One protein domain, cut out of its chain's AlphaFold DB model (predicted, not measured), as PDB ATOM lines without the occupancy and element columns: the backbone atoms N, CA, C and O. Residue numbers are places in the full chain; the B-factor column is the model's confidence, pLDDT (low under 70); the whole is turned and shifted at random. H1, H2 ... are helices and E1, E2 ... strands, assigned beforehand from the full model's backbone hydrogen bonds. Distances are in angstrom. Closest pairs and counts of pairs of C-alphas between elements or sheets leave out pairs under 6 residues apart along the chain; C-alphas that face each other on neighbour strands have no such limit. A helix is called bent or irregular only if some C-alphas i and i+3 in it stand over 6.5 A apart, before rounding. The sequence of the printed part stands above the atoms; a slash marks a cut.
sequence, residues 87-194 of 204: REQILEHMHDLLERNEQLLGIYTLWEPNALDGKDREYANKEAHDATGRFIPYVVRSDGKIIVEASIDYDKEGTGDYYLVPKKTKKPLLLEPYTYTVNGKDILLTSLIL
ATOM      1  N   ARG A  87     167.315 183.147 159.808       96.81
ATOM      2  CA  ARG A  87     166.026 182.499 160.091       96.81
ATOM      3  C   ARG A  87     164.947 182.958 159.115       96.81
ATOM      4  O   ARG A  87     164.148 182.141 158.679       96.81
ATOM      5  N   GLU A  88     164.976 184.225 158.716       96.12
ATOM      6  CA  GLU A  88     164.061 184.817 157.738       96.12
ATOM      7  C   GLU A  88     164.237 184.186 156.353       96.12
ATOM      8  O   GLU A  88     163.250 183.796 155.742       96.12
ATOM      9  N   GLN A  89     165.479 183.991 155.892       97.62
ATOM     10  CA  GLN A  89     165.755 183.317 154.615       97.62
ATOM     11  C   GLN A  89     165.285 181.855 154.619       97.62
ATOM     12  O   GLN A  89     164.811 181.343 153.606       97.62
ATOM     13  N   ILE A  90     165.411 181.173 155.761       97.94
ATOM     14  CA  ILE A  90     164.912 179.803 155.922       97.94
ATOM     15  C   ILE A  90     163.379 179.787 155.905       97.94
ATOM     16  O   ILE A  90     162.794 178.929 155.247       97.94
ATOM     17  N   LEU A  91     162.726 180.722 156.599       97.38
ATOM     18  CA  LEU A  91     161.266 180.843 156.622       97.38
ATOM     19  C   LEU A  91     160.690 181.181 155.244       97.38
ATOM     20  O   LEU A  91     159.695 180.581 154.848       97.38
ATOM     21  N   GLU A  92     161.334 182.078 154.496       97.56
ATOM     22  CA  GLU A  92     160.980 182.394 153.107       97.56
ATOM     23  C   GLU A  92     161.072 181.140 152.228       97.56
ATOM     24  O   GLU A  92     160.120 180.793 151.530       97.56
ATOM     25  N   HIS A  93     162.157 180.369 152.349       97.56
ATOM     26  CA  HIS A  93     162.275 179.101 151.633       97.56
ATOM     27  C   HIS A  93     161.200 178.084 152.038       97.56
ATOM     28  O   HIS A  93     160.663 177.389 151.179       97.56
ATOM     29  N   MET A  94     160.875 177.974 153.330       98.06
ATOM     30  CA  MET A  94     159.799 177.093 153.803       98.06
ATOM     31  C   MET A  94     158.436 177.513 153.245       98.06
ATOM     32  O   MET A  94     157.641 176.645 152.884       98.06
ATOM     33  N   HIS A  95     158.175 178.818 153.151       97.75
ATOM     34  CA  HIS A  95     156.963 179.364 152.550       97.75
ATOM     35  C   HIS A  95     156.868 179.000 151.065       97.75
ATOM     36  O   HIS A  95     155.879 178.394 150.658       97.75
ATOM     37  N   ASP A  96     157.916 179.271 150.283       97.25
ATOM     38  CA  ASP A  96     157.990 178.922 148.858       97.25
ATOM     39  C   ASP A  96     157.869 177.412 148.624       97.25
ATOM     40  O   ASP A  96     157.218 176.951 147.682       97.25
ATOM     41  N   LEU A  97     158.514 176.618 149.482       96.62
ATOM     42  CA  LEU A  97     158.459 175.166 149.410       96.62
ATOM     43  C   LEU A  97     157.040 174.670 149.665       96.62
ATOM     44  O   LEU A  97     156.569 173.794 148.939       96.62
ATOM     45  N   LEU A  98     156.354 175.229 150.663       97.12
ATOM     46  CA  LEU A  98     154.968 174.891 150.919       97.12
ATOM     47  C   LEU A  98     154.103 175.339 149.738       97.12
ATOM     48  O   LEU A  98     153.385 174.513 149.201       97.12
ATOM     49  N   GLU A  99     154.197 176.584 149.269       96.88
ATOM     50  CA  GLU A  99     153.438 177.111 148.120       96.88
ATOM     51  C   GLU A  99     153.520 176.209 146.875       96.88
ATOM     52  O   GLU A  99     152.494 175.904 146.277       96.88
ATOM     53  N   ARG A 100     154.707 175.681 146.547       95.31
ATOM     54  CA  ARG A 100     154.924 174.788 145.389       95.31
ATOM     55  C   ARG A 100     154.412 173.355 145.570       95.31
ATOM     56  O   ARG A 100     154.394 172.601 144.600       95.31
ATOM     57  N   ASN A 101     154.050 172.959 146.786       94.44
ATOM     58  CA  ASN A 101     153.589 171.614 147.121       94.44
ATOM     59  C   ASN A 101     152.167 171.684 147.691       94.44
ATOM     60  O   ASN A 101     151.951 171.616 148.901       94.44
ATOM     61  N   GLU A 102     151.180 171.843 146.808       92.00
ATOM     62  CA  GLU A 102     149.762 172.005 147.161       92.00
ATOM     63  C   GLU A 102     149.194 170.840 147.986       92.00
ATOM     64  O   GLU A 102     148.308 171.049 148.811       92.00
ATOM     65  N   GLN A 103     149.750 169.637 147.830       89.31
ATOM     66  CA  GLN A 103     149.365 168.441 148.579       89.31
ATOM     67  C   GLN A 103     149.767 168.472 150.064       89.31
ATOM     68  O   GLN A 103     149.294 167.647 150.843       89.31
ATOM     69  N   LEU A 104     150.665 169.378 150.465       93.75
ATOM     70  CA  LEU A 104     151.117 169.500 151.848       93.75
ATOM     71  C   LEU A 104     150.264 170.521 152.605       93.75
ATOM     72  O   LEU A 104     150.076 171.657 152.165       93.75
ATOM     73  N   LEU A 105     149.808 170.126 153.793       95.19
ATOM     74  CA  LEU A 105     149.149 171.027 154.739       95.19
ATOM     75  C   LEU A 105     150.148 172.023 155.349       95.19
ATOM     76  O   LEU A 105     149.849 173.207 155.475       95.19
ATOM     77  N   GLY A 106     151.335 171.547 155.724       96.31
ATOM     78  CA  GLY A 106     152.365 172.370 156.343       96.31
ATOM     79  C   GLY A 106     153.715 171.667 156.424       96.31
ATOM     80  O   GLY A 106     153.817 170.456 156.225       96.31
ATOM     81  N   ILE A 107     154.749 172.447 156.714       97.19
ATOM     82  CA  ILE A 107     156.139 172.016 156.859       97.19
ATOM     83  C   ILE A 107     156.681 172.637 158.143       97.19
ATOM     84  O   ILE A 107     156.486 173.823 158.403       97.19
ATOM     85  N   TYR A 108     157.388 171.843 158.941       97.25
ATOM     86  CA  TYR A 108     158.032 172.318 160.158       97.25
ATOM     87  C   TYR A 108     159.484 171.864 160.247       97.25
ATOM     88  O   TYR A 108     159.909 170.900 159.608       97.25
ATOM     89  N   THR A 109     160.247 172.541 161.098       97.19
ATOM     90  CA  THR A 109     161.559 172.073 161.544       97.19
ATOM     91  C   THR A 109     161.742 172.433 163.010       97.19
ATOM     92  O   THR A 109     161.409 173.540 163.411       97.19
ATOM     93  N   LEU A 110     162.234 171.499 163.826       96.50
ATOM     94  CA  LEU A 110     162.471 171.728 165.252       96.50
ATOM     95  C   LEU A 110     163.932 171.451 165.583       96.50
ATOM     96  O   LEU A 110     164.427 170.335 165.402       96.50
ATOM     97  N   TRP A 111     164.615 172.468 166.097       96.56
ATOM     98  CA  TRP A 111     166.034 172.401 166.432       96.56
ATOM     99  C   TRP A 111     166.251 172.285 167.932       96.56
ATOM    100  O   TRP A 111     165.561 172.936 168.716       96.56
ATOM    101  N   GLU A 112     167.233 171.479 168.344       96.38
ATOM    102  CA  GLU A 112     167.728 171.492 169.726       96.38
ATOM    103  C   GLU A 112     168.145 172.916 170.142       96.38
ATOM    104  O   GLU A 112     168.496 173.723 169.274       96.38
ATOM    105  N   PRO A 113     168.139 173.239 171.449       97.19
ATOM    106  CA  PRO A 113     168.546 174.555 171.928       97.19
ATOM    107  C   PRO A 113     169.893 174.995 171.342       97.19
ATOM    108  O   PRO A 113     170.885 174.268 171.412       97.19
ATOM    109  N   ASN A 114     169.914 176.191 170.760       96.94
ATOM    110  CA  ASN A 114     171.045 176.833 170.092       96.94
ATOM    111  C   ASN A 114     171.626 176.057 168.900       96.94
ATOM    112  O   ASN A 114     172.703 176.396 168.407       96.94
ATOM    113  N   ALA A 115     170.942 175.024 168.406       96.19
ATOM    114  CA  ALA A 115     171.521 174.134 167.412       96.19
ATOM    115  C   ALA A 115     171.481 174.681 165.985       96.19
ATOM    116  O   ALA A 115     172.264 174.196 165.171       96.19
ATOM    117  N   LEU A 116     170.618 175.643 165.649       96.00
ATOM    118  CA  LEU A 116     170.615 176.233 164.308       96.00
ATOM    119  C   LEU A 116     171.780 177.219 164.140       96.00
ATOM    120  O   LEU A 116     172.683 176.974 163.344       96.00
ATOM    121  N   ASP A 117     171.752 178.307 164.911       96.19
ATOM    122  CA  ASP A 117     172.600 179.494 164.739       96.19
ATOM    123  C   ASP A 117     173.214 180.019 166.051       96.19
ATOM    124  O   ASP A 117     173.991 180.973 166.027       96.19
ATOM    125  N   GLY A 118     172.886 179.411 167.196       97.12
ATOM    126  CA  GLY A 118     173.347 179.852 168.515       97.12
ATOM    127  C   GLY A 118     172.709 181.147 169.028       97.12
ATOM    128  O   GLY A 118     173.221 181.727 169.986       97.12
ATOM    129  N   LYS A 119     171.626 181.622 168.396       97.00
ATOM    130  CA  LYS A 119     171.018 182.930 168.681       97.00
ATOM    131  C   LYS A 119     169.645 182.849 169.340       97.00
ATOM    132  O   LYS A 119     168.957 183.861 169.386       97.00
ATOM    133  N   ASP A 120     169.237 181.703 169.887       98.12
ATOM    134  CA  ASP A 120     167.868 181.496 170.392       98.12
ATOM    135  C   ASP A 120     167.398 182.617 171.331       98.12
ATOM    136  O   ASP A 120     166.321 183.178 171.157       98.12
ATOM    137  N   ARG A 121     168.259 183.054 172.257       97.12
ATOM    138  CA  ARG A 121     167.946 184.133 173.209       97.12
ATOM    139  C   ARG A 121     167.552 185.455 172.534       97.12
ATOM    140  O   ARG A 121     166.792 186.225 173.113       97.12
ATOM    141  N   GLU A 122     168.068 185.744 171.340       96.69
ATOM    142  CA  GLU A 122     167.720 186.950 170.576       96.69
ATOM    143  C   GLU A 122     166.315 186.876 169.966       96.69
ATOM    144  O   GLU A 122     165.784 187.910 169.563       96.69
ATOM    145  N   TYR A 123     165.716 185.685 169.886       96.88
ATOM    146  CA  TYR A 123     164.402 185.445 169.287       96.88
ATOM    147  C   TYR A 123     163.316 185.069 170.300       96.88
ATOM    148  O   TYR A 123     162.166 184.884 169.915       96.88
ATOM    149  N   ALA A 124     163.645 184.992 171.589       97.06
ATOM    150  CA  ALA A 124     162.674 184.695 172.637       97.06
ATOM    151  C   ALA A 124     161.494 185.682 172.605       97.06
ATOM    152  O   ALA A 124     161.695 186.898 172.652       97.06
ATOM    153  N   ASN A 125     160.269 185.149 172.553       94.62
ATOM    154  CA  ASN A 125     159.011 185.906 172.460       94.62
ATOM    155  C   ASN A 125     158.898 186.839 171.236       94.62
ATOM    156  O   ASN A 125     158.079 187.761 171.246       94.62
ATOM    157  N   LYS A 126     159.711 186.641 170.189       93.69
ATOM    158  CA  LYS A 126     159.473 187.287 168.892       93.69
ATOM    159  C   LYS A 126     158.327 186.595 168.155       93.69
ATOM    160  O   LYS A 126     157.902 185.501 168.512       93.69
ATOM    161  N   GLU A 127     157.840 187.240 167.100       86.06
ATOM    162  CA  GLU A 127     156.842 186.659 166.203       86.06
ATOM    163  C   GLU A 127     157.279 185.268 165.712       86.06
ATOM    164  O   GLU A 127     158.455 185.052 165.403       86.06
ATOM    165  N   ALA A 128     156.335 184.320 165.699       84.69
ATOM    166  CA  ALA A 128     156.551 182.910 165.365       84.69
ATOM    167  C   ALA A 128     157.618 182.170 166.208       84.69
ATOM    168  O   ALA A 128     158.102 181.115 165.802       84.69
ATOM    169  N   HIS A 129     157.972 182.692 167.388       93.56
ATOM    170  CA  HIS A 129     158.890 182.054 168.332       93.56
ATOM    171  C   HIS A 129     158.240 181.884 169.708       93.56
ATOM    172  O   HIS A 129     157.422 182.696 170.141       93.56
ATOM    173  N   ASP A 130     158.634 180.830 170.419       93.94
ATOM    174  CA  ASP A 130     158.219 180.611 171.803       93.94
ATOM    175  C   ASP A 130     159.072 181.431 172.798       93.94
ATOM    176  O   ASP A 130     159.956 182.216 172.431       93.94
ATOM    177  N   ALA A 131     158.832 181.225 174.094       96.38
ATOM    178  CA  ALA A 131     159.570 181.892 175.166       96.38
ATOM    179  C   ALA A 131     161.074 181.551 175.200       96.38
ATOM    180  O   ALA A 131     161.852 182.278 175.817       96.38
ATOM    181  N   THR A 132     161.495 180.460 174.556       96.38
ATOM    182  CA  THR A 132     162.904 180.047 174.483       96.38
ATOM    183  C   THR A 132     163.634 180.709 173.318       96.38
ATOM    184  O   THR A 132     164.852 180.878 173.373       96.38
ATOM    185  N   GLY A 133     162.892 181.085 172.272       97.00
ATOM    186  CA  GLY A 133     163.438 181.607 171.026       97.00
ATOM    187  C   GLY A 133     164.120 180.544 170.168       97.00
ATOM    188  O   GLY A 133     164.841 180.882 169.228       97.00
ATOM    189  N   ARG A 134     163.900 179.257 170.457       97.12
ATOM    190  CA  ARG A 134     164.340 178.154 169.596       97.12
ATOM    191  C   ARG A 134     163.756 178.295 168.197       97.12
ATOM    192  O   ARG A 134     162.648 178.791 168.013       97.12
ATOM    193  N   PHE A 135     164.500 177.819 167.202       97.44
ATOM    194  CA  PHE A 135     163.973 177.726 165.845       97.44
ATOM    195  C   PHE A 135     163.082 176.485 165.716       97.44
ATOM    196  O   PHE A 135     163.566 175.366 165.516       97.44
ATOM    197  N   ILE A 136     161.783 176.706 165.902       97.38
ATOM    198  CA  ILE A 136     160.721 175.693 165.859       97.38
ATOM    199  C   ILE A 136     159.532 176.132 164.977       97.38
ATOM    200  O   ILE A 136     158.386 176.049 165.422       97.38
ATOM    201  N   PRO A 137     159.755 176.677 163.765       97.69
ATOM    202  CA  PRO A 137     158.651 177.176 162.964       97.69
ATOM    203  C   PRO A 137     157.807 176.045 162.382       97.69
ATOM    204  O   PRO A 137     158.323 175.026 161.910       97.69
ATOM    205  N   TYR A 138     156.509 176.307 162.323       97.62
ATOM    206  CA  TYR A 138     155.530 175.573 161.550       97.62
ATOM    207  C   TYR A 138     154.910 176.510 160.513       97.62
ATOM    208  O   TYR A 138     154.162 177.425 160.849       97.62
ATOM    209  N   VAL A 139     155.259 176.291 159.246       98.19
ATOM    210  CA  VAL A 139     154.678 177.001 158.106       98.19
ATOM    211  C   VAL A 139     153.513 176.162 157.601       98.19
ATOM    212  O   VAL A 139     153.711 175.017 157.195       98.19
ATOM    213  N   VAL A 140     152.295 176.691 157.667       97.81
ATOM    214  CA  VAL A 140     151.072 175.893 157.514       97.81
ATOM    215  C   VAL A 140     149.982 176.651 156.776       97.81
ATOM    216  O   VAL A 140     149.860 177.870 156.878       97.81
ATOM    217  N   ARG A 141     149.170 175.916 156.014       97.56
ATOM    218  CA  ARG A 141     147.957 176.435 155.387       97.56
ATOM    219  C   ARG A 141     146.828 176.518 156.398       97.56
ATOM    220  O   ARG A 141     146.429 175.509 156.971       97.56
ATOM    221  N   SER A 142     146.262 177.705 156.552       95.62
ATOM    222  CA  SER A 142     145.069 177.930 157.357       95.62
ATOM    223  C   SER A 142     144.199 178.999 156.709       95.62
ATOM    224  O   SER A 142     144.699 180.034 156.268       95.62
ATOM    225  N   ASP A 143     142.897 178.727 156.599       92.75
ATOM    226  CA  ASP A 143     141.893 179.661 156.070       92.75
ATOM    227  C   ASP A 143     142.276 180.295 154.708       92.75
ATOM    228  O   ASP A 143     142.092 181.490 154.469       92.75
ATOM    229  N   GLY A 144     142.835 179.483 153.801       91.62
ATOM    230  CA  GLY A 144     143.221 179.898 152.444       91.62
ATOM    231  C   GLY A 144     144.519 180.708 152.354       91.62
ATOM    232  O   GLY A 144     144.817 181.252 151.293       91.62
ATOM    233  N   LYS A 145     145.291 180.803 153.441       95.31
ATOM    234  CA  LYS A 145     146.585 181.498 153.497       95.31
ATOM    235  C   LYS A 145     147.667 180.591 154.069       95.31
ATOM    236  O   LYS A 145     147.363 179.607 154.736       95.31
ATOM    237  N   ILE A 146     148.925 180.941 153.825       97.38
ATOM    238  CA  ILE A 146     150.069 180.353 154.525       97.38
ATOM    239  C   ILE A 146     150.403 181.256 155.710       97.38
ATOM    240  O   ILE A 146     150.561 182.465 155.544       97.38
ATOM    241  N   ILE A 147     150.484 180.669 156.898       96.50
ATOM    242  CA  ILE A 147     150.877 181.344 158.136       96.50
ATOM    243  C   ILE A 147     152.105 180.658 158.735       96.50
ATOM    244  O   ILE A 147     152.426 179.522 158.377       96.50
ATOM    245  N   VAL A 148     152.783 181.351 159.647       96.88
ATOM    246  CA  VAL A 148     153.911 180.809 160.410       96.88
ATOM    247  C   VAL A 148     153.573 180.878 161.893       96.88
ATOM    248  O   VAL A 148     153.308 181.955 162.421       96.88
ATOM    249  N   GLU A 149     153.604 179.734 162.565       95.88
ATOM    250  CA  GLU A 149     153.382 179.616 164.008       95.88
ATOM    251  C   GLU A 149     154.573 178.892 164.655       95.88
ATOM    252  O   GLU A 149     155.292 178.142 163.994       95.88
ATOM    253  N   ALA A 150     154.805 179.103 165.951       96.69
ATOM    254  CA  ALA A 150     155.745 178.267 166.696       96.69
ATOM    255  C   ALA A 150     155.096 176.903 166.971       96.69
ATOM    256  O   ALA A 150     153.933 176.848 167.375       96.69
ATOM    257  N   SER A 151     155.827 175.802 166.781       96.31
ATOM    258  CA  SER A 151     155.323 174.473 167.139       96.31
ATOM    259  C   SER A 151     155.002 174.393 168.637       96.31
ATOM    260  O   SER A 151     155.787 174.848 169.468       96.31
ATOM    261  N   ILE A 152     153.861 173.796 168.984       95.25
ATOM    262  CA  ILE A 152     153.365 173.702 170.365       95.25
ATOM    263  C   ILE A 152     153.481 172.279 170.905       95.25
ATOM    264  O   ILE A 152     153.412 171.313 170.151       95.25
ATOM    265  N   ASP A 153     153.632 172.137 172.220       94.94
ATOM    266  CA  ASP A 153     153.603 170.843 172.920       94.94
ATOM    267  C   ASP A 153     154.667 169.825 172.478       94.94
ATOM    268  O   ASP A 153     154.580 168.646 172.823       94.94
ATOM    269  N   TYR A 154     155.703 170.270 171.759       94.81
ATOM    270  CA  TYR A 154     156.781 169.417 171.255       94.81
ATOM    271  C   TYR A 154     157.559 168.705 172.369       94.81
ATOM    272  O   TYR A 154     158.235 167.713 172.119       94.81
ATOM    273  N   ASP A 155     157.519 169.218 173.593       93.94
ATOM    274  CA  ASP A 155     158.211 168.685 174.763       93.94
ATOM    275  C   ASP A 155     157.327 167.796 175.652       93.94
ATOM    276  O   ASP A 155     157.825 167.219 176.621       93.94
ATOM    277  N   LYS A 156     156.043 167.635 175.316       95.31
ATOM    278  CA  LYS A 156     155.088 166.813 176.068       95.31
ATOM    279  C   LYS A 156     155.014 165.401 175.489       95.31
ATOM    280  O   LYS A 156     154.815 165.228 174.292       95.31
ATOM    281  N   GLU A 157     155.132 164.379 176.333       92.75
ATOM    282  CA  GLU A 157     154.949 162.988 175.897       92.75
ATOM    283  C   GLU A 157     153.521 162.757 175.371       92.75
ATOM    284  O   GLU A 157     152.549 163.262 175.937       92.75
ATOM    285  N   GLY A 158     153.389 162.005 174.275       91.94
ATOM    286  CA  GLY A 158     152.119 161.793 173.583       91.94
ATOM    287  C   GLY A 158     151.854 162.873 172.536       91.94
ATOM    288  O   GLY A 158     151.991 162.620 171.343       91.94
ATOM    289  N   THR A 159     151.506 164.097 172.948       92.38
ATOM    290  CA  THR A 159     151.185 165.183 171.994       92.38
ATOM    291  C   THR A 159     152.407 165.684 171.223       92.38
ATOM    292  O   THR A 159     152.275 166.102 170.078       92.38
ATOM    293  N   GLY A 160     153.598 165.613 171.819       95.25
ATOM    294  CA  GLY A 160     154.880 165.987 171.221       95.25
ATOM    295  C   GLY A 160     155.600 164.840 170.512       95.25
ATOM    296  O   GLY A 160     156.761 164.990 170.122       95.25
ATOM    297  N   ASP A 161     154.956 163.684 170.320       96.31
ATOM    298  CA  ASP A 161     155.583 162.507 169.703       96.31
ATOM    299  C   ASP A 161     156.053 162.771 168.262       96.31
ATOM    300  O   ASP A 161     157.044 162.177 167.823       96.31
ATOM    301  N   TYR A 162     155.444 163.747 167.575       94.94
ATOM    302  CA  TYR A 162     155.887 164.262 166.272       94.94
ATOM    303  C   TYR A 162     157.322 164.841 166.291       94.94
ATOM    304  O   TYR A 162     157.935 165.037 165.238       94.94
ATOM    305  N   TYR A 163     157.888 165.088 167.477       96.81
ATOM    306  CA  TYR A 163     159.275 165.504 167.686       96.81
ATOM    307  C   TYR A 163     160.057 164.531 168.582       96.81
ATOM    308  O   TYR A 163     161.182 164.152 168.243       96.81
ATOM    309  N   LEU A 164     159.475 164.078 169.696       97.25
ATOM    310  CA  LEU A 164     160.168 163.257 170.695       97.25
ATOM    311  C   LEU A 164     160.548 161.865 170.172       97.25
ATOM    312  O   LEU A 164     161.672 161.402 170.400       97.25
ATOM    313  N   VAL A 165     159.655 161.200 169.437       97.12
ATOM    314  CA  VAL A 165     159.896 159.850 168.906       97.12
ATOM    315  C   VAL A 165     161.010 159.829 167.849       97.12
ATOM    316  O   VAL A 165     161.957 159.048 168.022       97.12
ATOM    317  N   PRO A 166     160.996 160.659 166.783       95.94
ATOM    318  CA  PRO A 166     162.073 160.656 165.791       95.94
ATOM    319  C   PRO A 166     163.400 161.144 166.392       95.94
ATOM    320  O   PRO A 166     164.458 160.610 166.049       95.94
ATOM    321  N   LYS A 167     163.366 162.071 167.362       95.50
ATOM    322  CA  LYS A 167     164.547 162.483 168.140       95.50
ATOM    323  C   LYS A 167     165.169 161.315 168.910       95.50
ATOM    324  O   LYS A 167     166.382 161.110 168.848       95.50
ATOM    325  N   LYS A 168     164.352 160.535 169.625       96.25
ATOM    326  CA  LYS A 168     164.805 159.398 170.444       96.25
ATOM    327  C   LYS A 168     165.300 158.235 169.589       96.25
ATOM    328  O   LYS A 168     166.354 157.665 169.863       96.25
ATOM    329  N   THR A 169     164.537 157.873 168.562       96.69
ATOM    330  CA  THR A 169     164.809 156.697 167.723       96.69
ATOM    331  C   THR A 169     165.867 156.956 166.657       96.69
ATOM    332  O   THR A 169     166.485 156.000 166.189       96.69
ATOM    333  N   LYS A 170     166.090 158.227 166.286       95.62
ATOM    334  CA  LYS A 170     166.953 158.649 165.171       95.62
ATOM    335  C   LYS A 170     166.549 158.002 163.843       95.62
ATOM    336  O   LYS A 170     167.394 157.769 162.980       95.62
ATOM    337  N   LYS A 171     165.261 157.692 163.685       94.44
ATOM    338  CA  LYS A 171     164.687 157.078 162.486       94.44
ATOM    339  C   LYS A 171     163.562 157.950 161.927       94.44
ATOM    340  O   LYS A 171     162.939 158.680 162.699       94.44
ATOM    341  N   PRO A 172     163.301 157.878 160.608       93.69
ATOM    342  CA  PRO A 172     162.064 158.385 160.031       93.69
ATOM    343  C   PRO A 172     160.840 157.856 160.779       93.69
ATOM    344  O   PRO A 172     160.834 156.699 161.205       93.69
ATOM    345  N   LEU A 173     159.816 158.691 160.910       93.75
ATOM    346  CA  LEU A 173     158.546 158.333 161.528       93.75
ATOM    347  C   LEU A 173     157.406 158.777 160.619       93.75
ATOM    348  O   LEU A 173     157.358 159.937 160.228       93.75
ATOM    349  N   LEU A 174     156.492 157.865 160.311       93.12
ATOM    350  CA  LEU A 174     155.158 158.213 159.845       93.12
ATOM    351  C   LEU A 174     154.234 158.099 161.055       93.12
ATOM    352  O   LEU A 174     154.113 157.016 161.626       93.12
ATOM    353  N   LEU A 175     153.670 159.222 161.491       90.38
ATOM    354  CA  LEU A 175     152.801 159.260 162.659       90.38
ATOM    355  C   LEU A 175     151.357 158.968 162.241       90.38
ATOM    356  O   LEU A 175     150.873 159.531 161.257       90.38
ATOM    357  N   GLU A 176     150.669 158.118 162.998       88.75
ATOM    358  CA  GLU A 176     149.222 157.920 162.857       88.75
ATOM    359  C   GLU A 176     148.472 159.262 162.972       88.75
ATOM    360  O   GLU A 176     148.995 160.199 163.587       88.75
ATOM    361  N   PRO A 177     147.264 159.394 162.393       93.06
ATOM    362  CA  PRO A 177     146.487 160.622 162.490       93.06
ATOM    363  C   PRO A 177     146.288 161.085 163.941       93.06
ATOM    364  O   PRO A 177     145.839 160.320 164.793       93.06
ATOM    365  N   TYR A 178     146.594 162.352 164.206       91.12
ATOM    366  CA  TYR A 178     146.509 162.980 165.521       91.12
ATOM    367  C   TYR A 178     145.920 164.386 165.413       91.12
ATOM    368  O   TYR A 178     145.949 165.018 164.353       91.12
ATOM    369  N   THR A 179     145.349 164.862 166.516       94.06
ATOM    370  CA  THR A 179     144.806 166.218 166.600       94.06
ATOM    371  C   THR A 179     145.925 167.208 166.898       94.06
ATOM    372  O   THR A 179     146.694 167.006 167.837       94.06
ATOM    373  N   TYR A 180     145.981 168.290 166.128       95.19
ATOM    374  CA  TYR A 180     146.898 169.404 166.346       95.19
ATOM    375  C   TYR A 180     146.165 170.733 166.146       95.19
ATOM    376  O   TYR A 180     145.312 170.850 165.263       95.19
ATOM    377  N   THR A 181     146.488 171.737 166.957       95.69
ATOM    378  CA  THR A 181     145.864 173.060 166.874       95.69
ATOM    379  C   THR A 181     146.626 173.944 165.888       95.69
ATOM    380  O   THR A 181     147.813 174.205 166.072       95.69
ATOM    381  N   VAL A 182     145.937 174.440 164.860       95.31
ATOM    382  CA  VAL A 182     146.461 175.381 163.857       95.31
ATOM    383  C   VAL A 182     145.570 176.608 163.813       95.31
ATOM    384  O   VAL A 182     144.358 176.472 163.641       95.31
ATOM    385  N   ASN A 183     146.137 177.812 163.952       93.94
ATOM    386  CA  ASN A 183     145.362 179.060 163.990       93.94
ATOM    387  C   ASN A 183     144.174 178.999 164.983       93.94
ATOM    388  O   ASN A 183     143.046 179.393 164.674       93.94
ATOM    389  N   GLY A 184     144.399 178.394 166.155       93.69
ATOM    390  CA  GLY A 184     143.381 178.203 167.197       93.69
ATOM    391  C   GLY A 184     142.280 177.176 166.887       93.69
ATOM    392  O   GLY A 184     141.311 177.096 167.642       93.69
ATOM    393  N   LYS A 185     142.398 176.403 165.802       94.94
ATOM    394  CA  LYS A 185     141.446 175.351 165.416       94.94
ATOM    395  C   LYS A 185     142.109 173.984 165.483       94.94
ATOM    396  O   LYS A 185     143.178 173.782 164.915       94.94
ATOM    397  N   ASP A 186     141.432 173.037 166.111       95.44
ATOM    398  CA  ASP A 186     141.879 171.650 166.142       95.44
ATOM    399  C   ASP A 186     141.592 170.969 164.805       95.44
ATOM    400  O   ASP A 186     140.457 170.964 164.319       95.44
ATOM    401  N   ILE A 187     142.629 170.382 164.213       93.62
ATOM    402  CA  ILE A 187     142.542 169.632 162.964       93.62
ATOM    403  C   ILE A 187     143.177 168.252 163.126       93.62
ATOM    404  O   ILE A 187     144.138 168.076 163.873       93.62
ATOM    405  N   LEU A 188     142.630 167.268 162.413       94.12
ATOM    406  CA  LEU A 188     143.191 165.923 162.338       94.12
ATOM    407  C   LEU A 188     144.190 165.863 161.181       94.12
ATOM    408  O   LEU A 188     143.823 166.133 160.037       94.12
ATOM    409  N   LEU A 189     145.436 165.494 161.466       93.31
ATOM    410  CA  LEU A 189     146.487 165.385 160.457       93.31
ATOM    411  C   LEU A 189     147.419 164.203 160.736       93.31
ATOM    412  O   LEU A 189     147.479 163.687 161.844       93.31
ATOM    413  N   THR A 190     148.165 163.782 159.718       92.50
ATOM    414  CA  THR A 190     149.295 162.846 159.838       92.50
ATOM    415  C   THR A 190     150.585 163.577 159.474       92.50
ATOM    416  O   THR A 190     150.563 164.630 158.830       92.50
ATOM    417  N   SER A 191     151.730 163.064 159.915       93.88
ATOM    418  CA  SER A 191     153.026 163.688 159.657       93.88
ATOM    419  C   SER A 191     154.064 162.641 159.282       93.88
ATOM    420  O   SER A 191     154.172 161.605 159.934       93.88
ATOM    421  N   LEU A 192     154.854 162.944 158.251       94.88
ATOM    422  CA  LEU A 192     156.077 162.225 157.915       94.88
ATOM    423  C   LEU A 192     157.269 163.045 158.410       94.88
ATOM    424  O   LEU A 192     157.511 164.152 157.932       94.88
ATOM    425  N   ILE A 193     158.019 162.494 159.357       95.75
ATOM    426  CA  ILE A 193     159.097 163.185 160.054       95.75
ATOM    427  C   ILE A 193     160.433 162.533 159.729       95.75
ATOM    428  O   ILE A 193     160.607 161.323 159.891       95.75
ATOM    429  N   LEU A 194     161.409 163.349 159.333       95.69
ATOM    430  CA  LEU A 194     162.795 162.927 159.149       95.69
ATOM    431  C   LEU A 194     163.690 163.581 160.211       95.69
ATOM    432  O   LEU A 194     163.719 164.809 160.308       95.69
TER     433      LEU A 194
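What this domain is: This is residues 87 to 194 of the 204 residues of an uncharacterized protein of Anoxybacillus sp. BCO1 (UniProt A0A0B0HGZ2). A small three-stranded sheet, E1 E2 E3, has helix H1 over one face, and a long, bent hairpin, E4 and E5, curves away from it to H3 at the hairpin's far end. On another side, a loop-rich stretch with the short H2 reaches outward. The printed part has 108 residues, with three named helices and five named strands in the order H1 E1 H2 E2 E3 H3 E4 E5, a mixed class of helices and strands; both sheets are antiparallel. It is compact, with a radius of gyration of the C-alphas of 13.6 A and spans of 34 by 33 by 24 A.

Where its parts are: Find C-alpha 87 at (166.026, 182.499, 160.091); from there H1 runs 18.2 A to residue 99. Next come E1, residues 106 to 108, H2, 120 to 123, E2, 137 to 142, and E3, 145 to 150. H3, 161 to 169, is only just irregular: C-alphas 162 and 165 are 6.52 A apart. E4, 173 to 182, spans 21.0 A and bends by 83 degrees at 176; E5, 185 to 193, spans 22.1 A, bends by 65 degrees at 188 and ends at (159.097, 163.185, 160.054).

How they stand to each other: H1 is on the sheet E1 E2 E3, two layers, a helix on one face of a sheet, and its height over the sheet is 8.9 A; dropped onto the local plane, 8 of its 13 C-alphas fall on E2 and 2 on E1, and it lies over E2 and only just not over E1; the closest C-alphas of H1 and E2 are those of His 95 and Val 139, 6.5 A apart. Look for N 107 and O 139 at 2.8 A between E1 and E2, and N 138 and O 149 at 2.8 A in the hairpin E2 and E3. In the hairpin E4 and E5, N 182 and O 185 are 2.8 A apart. The closest C-alphas of E2 and E4 are Ser 142 and Val 182, 7.1 A; those of H3 and E4 are Pro 166 and Leu 173, 6.0 A. H2 is apart from H1 and H3, for instance. Every O i to N i+4 pair is within hydrogen-bond range in H1, 4 of 5 in H3; H2 is too short for one.

The domain as a whole: The C-alphas of Glu 122 and Glu 176 are farthest apart, 35.3 A. The printed part has no cut; the links E1 to H2 and H2 to E2 are long. Mean pLDDT of the printed part is 95.3, and no printed residue is under 70.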